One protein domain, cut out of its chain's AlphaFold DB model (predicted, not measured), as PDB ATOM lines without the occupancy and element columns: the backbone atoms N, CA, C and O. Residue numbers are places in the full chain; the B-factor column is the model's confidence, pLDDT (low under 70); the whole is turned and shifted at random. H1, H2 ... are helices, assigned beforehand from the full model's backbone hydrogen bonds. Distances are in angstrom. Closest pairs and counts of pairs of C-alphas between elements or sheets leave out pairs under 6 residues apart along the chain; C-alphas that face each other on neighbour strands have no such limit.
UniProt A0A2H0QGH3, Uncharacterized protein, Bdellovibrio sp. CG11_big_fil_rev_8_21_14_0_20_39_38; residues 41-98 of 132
ATOM      1  N   LYS A  41     -37.488   6.872   3.144       87.06
ATOM      2  CA  LYS A  41     -36.769   7.905   2.391       87.06
ATOM      3  C   LYS A  41     -37.156   7.816   0.924       87.06
ATOM      4  O   LYS A  41     -37.006   6.755   0.320       87.06
ATOM      5  N   PHE A  42     -37.599   8.939   0.381       86.75
ATOM      6  CA  PHE A  42     -37.899   9.119  -1.030       86.75
ATOM      7  C   PHE A  42     -36.943  10.177  -1.570       86.75
ATOM      8  O   PHE A  42     -36.725  11.199  -0.925       86.75
ATOM      9  N   PHE A  43     -36.340   9.888  -2.716       86.19
ATOM     10  CA  PHE A  43     -35.474  10.816  -3.428       86.19
ATOM     11  C   PHE A  43     -36.124  11.095  -4.771       86.19
ATOM     12  O   PHE A  43     -36.604  10.163  -5.418       86.19
ATOM     13  N   ILE A  44     -36.146  12.364  -5.149       88.31
ATOM     14  CA  ILE A  44     -36.605  12.809  -6.456       88.31
ATOM     15  C   ILE A  44     -35.401  13.450  -7.129       88.31
ATOM     16  O   ILE A  44     -34.714  14.263  -6.511       88.31
ATOM     17  N   ASP A  45     -35.118  13.015  -8.350       90.94
ATOM     18  CA  ASP A  45     -33.980  13.469  -9.134       90.94
ATOM     19  C   ASP A  45     -34.496  14.155 -10.399       90.94
ATOM     20  O   ASP A  45     -35.169  13.525 -11.214       90.94
ATOM     21  N   TYR A  46     -34.184  15.442 -10.528       90.38
ATOM     22  CA  TYR A  46     -34.540  16.279 -11.673       90.38
ATOM     23  C   TYR A  46     -33.325  16.596 -12.557       90.38
ATOM     24  O   TYR A  46     -33.390  17.485 -13.394       90.38
ATOM     25  N   SER A  47     -32.205  15.877 -12.405       88.25
ATOM     26  CA  SER A  47     -30.963  16.172 -13.145       88.25
ATOM     27  C   SER A  47     -31.126  16.136 -14.670       88.25
ATOM     28  O   SER A  47     -30.400  16.829 -15.375       88.25
ATOM     29  N   ASN A  48     -32.072  15.340 -15.179       90.38
ATOM     30  CA  ASN A  48     -32.372  15.224 -16.610       90.38
ATOM     31  C   ASN A  48     -33.655  15.968 -17.023       90.38
ATOM     32  O   ASN A  48     -34.064  15.870 -18.176       90.38
ATOM     33  N   ASP A  49     -34.311  16.655 -16.087       89.88
ATOM     34  CA  ASP A  49     -35.610  17.294 -16.277       89.88
ATOM     35  C   ASP A  49     -35.548  18.731 -15.757       89.88
ATOM     36  O   ASP A  49     -35.926  19.053 -14.625       89.88
ATOM     37  N   GLN A  50     -34.973  19.583 -16.603       92.81
ATOM     38  CA  GLN A  50     -34.677  20.964 -16.259       92.81
ATOM     39  C   GLN A  50     -35.950  21.806 -16.100       92.81
ATOM     40  O   GLN A  50     -36.003  22.658 -15.217       92.81
ATOM     41  N   GLU A  51     -37.000  21.522 -16.875       93.19
ATOM     42  CA  GLU A  51     -38.279  22.237 -16.790       93.19
ATOM     43  C   GLU A  51     -38.922  22.061 -15.409       93.19
ATOM     44  O   GLU A  51     -39.284  23.037 -14.744       93.19
ATOM     45  N   ASN A  52     -39.014  20.817 -14.930       90.56
ATOM     46  CA  ASN A  52     -39.575  20.549 -13.609       90.56
ATOM     47  C   ASN A  52     -38.663  21.047 -12.479       90.56
ATOM     48  O   ASN A  52     -39.162  21.482 -11.437       90.56
ATOM     49  N   HIS A  53     -37.342  21.027 -12.677       93.25
ATOM     50  CA  HIS A  53     -36.401  21.615 -11.727       93.25
ATOM     51  C   HIS A  53     -36.635  23.122 -11.544       93.25
ATOM     52  O   HIS A  53     -36.809  23.583 -10.415       93.25
ATOM     53  N   GLU A  54     -36.686  23.878 -12.643       94.75
ATOM     54  CA  GLU A  54     -36.901  25.330 -12.629       94.75
ATOM     55  C   GLU A  54     -38.242  25.695 -11.982       94.75
ATOM     56  O   GLU A  54     -38.318  26.624 -11.174       94.75
ATOM     57  N   LEU A  55     -39.290  24.915 -12.258       94.38
ATOM     58  CA  LEU A  55     -40.605  25.111 -11.654       94.38
ATOM     59  C   LEU A  55     -40.574  24.946 -10.127       94.38
ATOM     60  O   LEU A  55     -41.185  25.736  -9.406       94.38
ATOM     61  N   ILE A  56     -39.838  23.955  -9.615       93.31
ATOM     62  CA  ILE A  56     -39.682  23.746  -8.169       93.31
ATOM     63  C   ILE A  56     -38.899  24.886  -7.524       93.31
ATOM     64  O   ILE A  56     -39.297  25.363  -6.460       93.31
ATOM     65  N   VAL A  57     -37.806  25.323  -8.154       93.75
ATOM     66  CA  VAL A  57     -36.994  26.442  -7.656       93.75
ATOM     67  C   VAL A  57     -37.847  27.702  -7.557       93.75
ATOM     68  O   VAL A  57     -37.916  28.304  -6.487       93.75
ATOM     69  N   LYS A  58     -38.591  28.036  -8.614       96.06
ATOM     70  CA  LYS A  58     -39.484  29.197  -8.631       96.06
ATOM     71  C   LYS A  58     -40.534  29.144  -7.518       96.06
ATOM     72  O   LYS A  58     -40.727  30.125  -6.805       96.06
ATOM     73  N   LEU A  59     -41.186  27.994  -7.324       94.56
ATOM     74  CA  LEU A  59     -42.169  27.822  -6.248       94.56
ATOM     75  C   LEU A  59     -41.550  28.015  -4.859       94.56
ATOM     76  O   LEU A  59     -42.194  28.576  -3.976       94.56
ATOM     77  N   LEU A  60     -40.317  27.549  -4.649       94.56
ATOM     78  CA  LEU A  60     -39.606  27.725  -3.382       94.56
ATOM     79  C   LEU A  60     -39.207  29.179  -3.138       94.56
ATOM     80  O   LEU A  60     -39.342  29.651  -2.010       94.56
ATOM     81  N   GLU A  61     -38.742  29.884  -4.167       95.12
ATOM     82  CA  GLU A  61     -38.434  31.312  -4.082       95.12
ATOM     83  C   GLU A  61     -39.685  32.114  -3.720       95.12
ATOM     84  O   GLU A  61     -39.672  32.856  -2.741       95.12
ATOM     85  N   GLU A  62     -40.789  31.903  -4.442       95.06
ATOM     86  CA  GLU A  62     -42.072  32.564  -4.179       95.06
ATOM     87  C   GLU A  62     -42.596  32.253  -2.770       95.06
ATOM     88  O   GLU A  62     -42.976  33.158  -2.025       95.06
ATOM     89  N   ALA A  63     -42.564  30.985  -2.352       93.06
ATOM     90  CA  ALA A  63     -43.045  30.575  -1.034       93.06
ATOM     91  C   ALA A  63     -42.208  31.169   0.119       93.06
ATOM     92  O   ALA A  63     -42.727  31.394   1.219       93.06
ATOM     93  N   ASN A  64     -40.921  31.441  -0.117       94.88
ATOM     94  CA  ASN A  64     -40.014  32.017   0.874       94.88
ATOM     95  C   ASN A  64     -39.944  33.550   0.861       94.88
ATOM     96  O   ASN A  64     -39.289  34.119   1.734       94.88
ATOM     97  N   GLN A  65     -40.677  34.238  -0.019       94.62
ATOM     98  CA  GLN A  65     -40.864  35.694   0.039       94.62
ATOM     99  C   GLN A  65     -41.795  36.097   1.197       94.62
ATOM    100  O   GLN A  65     -42.897  36.614   1.016       94.62
ATOM    101  N   LYS A  66     -41.349  35.857   2.433       93.06
ATOM    102  CA  LYS A  66     -42.106  36.120   3.660       93.06
ATOM    103  C   LYS A  66     -41.228  36.743   4.740       93.06
ATOM    104  O   LYS A  66     -40.023  36.538   4.787       93.06
ATOM    105  N   LYS A  67     -41.856  37.499   5.643       91.19
ATOM    106  CA  LYS A  67     -41.156  38.248   6.703       91.19
ATOM    107  C   LYS A  67     -40.871  37.427   7.965       91.19
ATOM    108  O   LYS A  67     -40.009  37.808   8.747       91.19
ATOM    109  N   PHE A  68     -41.610  36.337   8.188       91.81
ATOM    110  CA  PHE A  68     -41.574  35.574   9.439       91.81
ATOM    111  C   PHE A  68     -41.729  34.064   9.209       91.81
ATOM    112  O   PHE A  68     -42.266  33.617   8.191       91.81
ATOM    113  N   GLY A  69     -41.323  33.285  10.216       92.69
ATOM    114  CA  GLY A  69     -41.397  31.824  10.228       92.69
ATOM    115  C   GLY A  69     -40.149  31.147   9.656       92.69
ATOM    116  O   GLY A  69     -39.252  31.805   9.138       92.69
ATOM    117  N   ARG A  70     -40.090  29.813   9.763       94.88
ATOM    118  CA  ARG A  70     -38.981  29.024   9.201       94.88
ATOM    119  C   ARG A  70     -39.006  29.021   7.676       94.88
ATOM    120  O   ARG A  70     -40.081  29.131   7.088       94.88
ATOM    121  N   GLU A  71     -37.853  28.801   7.063       93.81
ATOM    122  CA  GLU A  71     -37.738  28.542   5.628       93.81
ATOM    123  C   GLU A  71     -38.627  27.358   5.209       93.81
ATOM    124  O   GLU A  71     -38.735  26.339   5.909       93.81
ATOM    125  N   ILE A  72     -39.321  27.541   4.090       94.75
ATOM    126  CA  ILE A  72     -40.114  26.519   3.417       94.75
ATOM    127  C   ILE A  72     -39.160  25.713   2.556       94.75
ATOM    128  O   ILE A  72     -38.479  26.254   1.690       94.75
ATOM    129  N   VAL A  73     -39.132  24.409   2.797       94.31
ATOM    130  CA  VAL A  73     -38.309  23.471   2.038       94.31
ATOM    131  C   VAL A  73     -39.184  22.650   1.101       94.31
ATOM    132  O   VAL A  73     -40.396  22.554   1.281       94.31
ATOM    133  N   PHE A  74     -38.565  21.974   0.133       92.62
ATOM    134  CA  PHE A  74     -39.276  21.130  -0.832       92.62
ATOM    135  C   PHE A  74     -40.232  20.120  -0.175       92.62
ATOM    136  O   PHE A  74     -41.341  19.906  -0.660       92.62
ATOM    137  N   LYS A  75     -39.839  19.554   0.975       92.75
ATOM    138  CA  LYS A  75     -40.689  18.642   1.754       92.75
ATOM    139  C   LYS A  75     -42.057  19.253   2.078       92.75
ATOM    140  O   LYS A  75     -43.051  18.548   1.996       92.75
ATOM    141  N   ASP A  76     -42.118  20.539   2.410       92.44
ATOM    142  CA  ASP A  76     -43.371  21.202   2.786       92.44
ATOM    143  C   ASP A  76     -44.324  21.322   1.589       92.44
ATOM    144  O   ASP A  76     -45.524  21.083   1.715       92.44
ATOM    145  N   ILE A  77     -43.779  21.631   0.408       92.12
ATOM    146  CA  ILE A  77     -44.537  21.664  -0.851       92.12
ATOM    147  C   ILE A  77     -45.077  20.265  -1.171       92.12
ATOM    148  O   ILE A  77     -46.253  20.114  -1.507       92.12
ATOM    149  N   VAL A  78     -44.239  19.237  -1.026       93.06
ATOM    150  CA  VAL A  78     -44.628  17.839  -1.254       93.06
ATOM    151  C   VAL A  78     -45.712  17.392  -0.277       93.06
ATOM    152  O   VAL A  78     -46.686  16.782  -0.711       93.06
ATOM    153  N   ASP A  79     -45.597  17.723   1.010       92.94
ATOM    154  CA  ASP A  79     -46.592  17.366   2.028       92.94
ATOM    155  C   ASP A  79     -47.976  17.960   1.684       92.94
ATOM    156  O   ASP A  79     -48.998  17.274   1.782       92.94
ATOM    157  N   ILE A  80     -48.016  19.204   1.184       92.31
ATOM    158  CA  ILE A  80     -49.247  19.823   0.666       92.31
ATOM    159  C   ILE A  80     -49.743  19.081  -0.578       92.31
ATOM    160  O   ILE A  80     -50.934  18.782  -0.681       92.31
ATOM    161  N   GLY A  81     -48.850  18.780  -1.522       90.00
ATOM    162  CA  GLY A  81     -49.181  18.080  -2.761       90.00
ATOM    163  C   GLY A  81     -49.822  16.717  -2.504       90.00
ATOM    164  O   GLY A  81     -50.915  16.457  -2.996       90.00
ATOM    165  N   ILE A  82     -49.199  15.890  -1.659       90.88
ATOM    166  CA  ILE A  82     -49.680  14.545  -1.312       90.88
ATOM    167  C   ILE A  82     -51.094  14.598  -0.727       90.88
ATOM    168  O   ILE A  82     -51.927  13.772  -1.091       90.88
ATOM    169  N   SER A  83     -51.400  15.589   0.117       89.75
ATOM    170  CA  SER A  83     -52.742  15.735   0.704       89.75
ATOM    171  C   SER A  83     -53.849  15.996  -0.328       89.75
ATOM    172  O   SER A  83     -55.017  15.717  -0.064       89.75
ATOM    173  N   LYS A  84     -53.486  16.519  -1.507       89.75
ATOM    174  CA  LYS A  84     -54.408  16.850  -2.600       89.75
ATOM    175  C   LYS A  84     -54.484  15.770  -3.678       89.75
ATOM    176  O   LYS A  84     -55.365  15.848  -4.529       89.75
ATOM    177  N   VAL A  85     -53.581  14.786  -3.669       90.31
ATOM    178  CA  VAL A  85     -53.614  13.673  -4.626       90.31
ATOM    179  C   VAL A  85     -54.773  12.747  -4.258       90.31
ATOM    180  O   VAL A  85     -54.683  11.947  -3.328       90.31
ATOM    181  N   GLY A  86     -55.880  12.874  -4.988       90.75
ATOM    182  CA  GLY A  86     -57.057  12.029  -4.854       90.75
ATOM    183  C   GLY A  86     -57.091  10.892  -5.875       90.75
ATOM    184  O   GLY A  86     -56.166  10.670  -6.659       90.75
ATOM    185  N   GLY A  87     -58.207  10.157  -5.887       91.00
ATOM    186  CA  GLY A  87     -58.405   9.037  -6.814       91.00
ATOM    187  C   GLY A  87     -58.349   9.454  -8.288       91.00
ATOM    188  O   GLY A  87     -57.781   8.737  -9.103       91.00
ATOM    189  N   LYS A  88     -58.870  10.638  -8.634       90.75
ATOM    190  CA  LYS A  88     -58.855  11.143 -10.018       90.75
ATOM    191  C   LYS A  88     -57.436  11.455 -10.491       90.75
ATOM    192  O   LYS A  88     -57.082  11.148 -11.626       90.75
ATOM    193  N   GLU A  89     -56.630  12.059  -9.629       88.75
ATOM    194  CA  GLU A  89     -55.235  12.393  -9.905       88.75
ATOM    195  C   GLU A  89     -54.391  11.123 -10.032       88.75
ATOM    196  O   GLU A  89     -53.546  11.042 -10.920       88.75
ATOM    197  N   LEU A  90     -54.669  10.101  -9.214       90.88
ATOM    198  CA  LEU A  90     -54.029   8.788  -9.320       90.88
ATOM    199  C   LEU A  90     -54.337   8.088 -10.646       90.88
ATOM    200  O   LEU A  90     -53.427   7.523 -11.245       90.88
ATOM    201  N   GLU A  91     -55.581   8.132 -11.127       90.38
ATOM    202  CA  GLU A  91     -55.921   7.563 -12.439       90.38
ATOM    203  C   GLU A  91     -55.211   8.303 -13.577       90.38
ATOM    204  O   GLU A  91     -54.626   7.671 -14.454       90.38
ATOM    205  N   LYS A  92     -55.155   9.639 -13.524       89.88
ATOM    206  CA  LYS A  92     -54.362  10.422 -14.487       89.88
ATOM    207  C   LYS A  92     -52.878  10.070 -14.431       89.88
ATOM    208  O   LYS A  92     -52.249   9.954 -15.476       89.88
ATOM    209  N   LEU A  93     -52.323   9.884 -13.231       90.50
ATOM    210  CA  LEU A  93     -50.924   9.509 -13.055       90.50
ATOM    211  C   LEU A  93     -50.644   8.143 -13.692       90.50
ATOM    212  O   LEU A  93     -49.713   8.025 -14.485       90.50
ATOM    213  N   LYS A  94     -51.488   7.140 -13.419       89.25
ATOM    214  CA  LYS A  94     -51.396   5.817 -14.056       89.25
ATOM    215  C   LYS A  94     -51.435   5.932 -15.579       89.25
ATOM    216  O   LYS A  94     -50.606   5.328 -16.247       89.25
ATOM    217  N   GLU A  95     -52.343   6.745 -16.115       86.56
ATOM    218  CA  GLU A  95     -52.475   6.958 -17.559       86.56
ATOM    219  C   GLU A  95     -51.259   7.664 -18.173       86.56
ATOM    220  O   GLU A  95     -50.874   7.387 -19.312       86.56
ATOM    221  N   SER A  96     -50.644   8.586 -17.431       86.38
ATOM    222  CA  SER A  96     -49.457   9.319 -17.882       86.38
ATOM    223  C   SER A  96     -48.204   8.444 -17.930       86.38
ATOM    224  O   SER A  96     -47.310   8.707 -18.727       86.38
ATOM    225  N   CYS A  97     -48.158   7.383 -17.119       87.75
ATOM    226  CA  CYS A  97     -47.062   6.420 -17.116       87.75
ATOM    227  C   CYS A  97     -47.127   5.412 -18.272       87.75
ATOM    228  O   CYS A  97     -46.152   4.697 -18.477       87.75
ATOM    229  N   LEU A  98     -48.246   5.332 -19.002       88.44
ATOM    230  CA  LEU A  98     -48.389   4.406 -20.123       88.44
ATOM    231  C   LEU A  98     -47.844   5.022 -21.416       88.44
ATOM    232  O   LEU A  98     -48.249   6.115 -21.832       88.44
TER     233      LEU A  98
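What this domain is: This is residues 41 to 98 of the 132 residues of an uncharacterized protein of Bdellovibrio sp. CG11_big_fil_rev_8_21_14_0_20_39_38 (UniProt A0A2H0QGH3). Three helices are strung out in an open zigzag with no packed core: H1 and H2 meet in a loose corner, and H3 is set off beyond H2. An extended stretch leads into H1, and the loop of residues 65 to 70 sticks out at one end. The printed part has 58 residues, with three named helices, H1, H2, H3, and no named strand, class all helix. It is loose, with a radius of gyration of the C-alphas of 13.9 A, and spans 43 by 27 by 22 A.

Where its parts are: H1, residues 50 to 64, begins at C-alpha 50 (-34.677, 20.964, -16.259) and is 21.1 A long. H2 is residues 74 to 84, 15.8 A. H3, residues 87 to 96, 14.2 A, ends at C-alpha 96 (-49.457, 9.319, -17.882).

How they stand to each other: H1 and H2 are close but not clearly touching; their closest C-alphas, Leu 60 and Phe 74, are 7.1 A apart. Their lines are about perpendicular, at 84 degrees. H3 is apart from H1 and H2. Every O i to N i+4 pair is within hydrogen-bond range in H1 and H3, and 6 of 7 in H2.

The domain as a whole: The farthest C-alphas, Lys 67 and Leu 98, are 43.8 A apart. The printed part has no cut, no link is long, and no printed residue is under 70 in pLDDT.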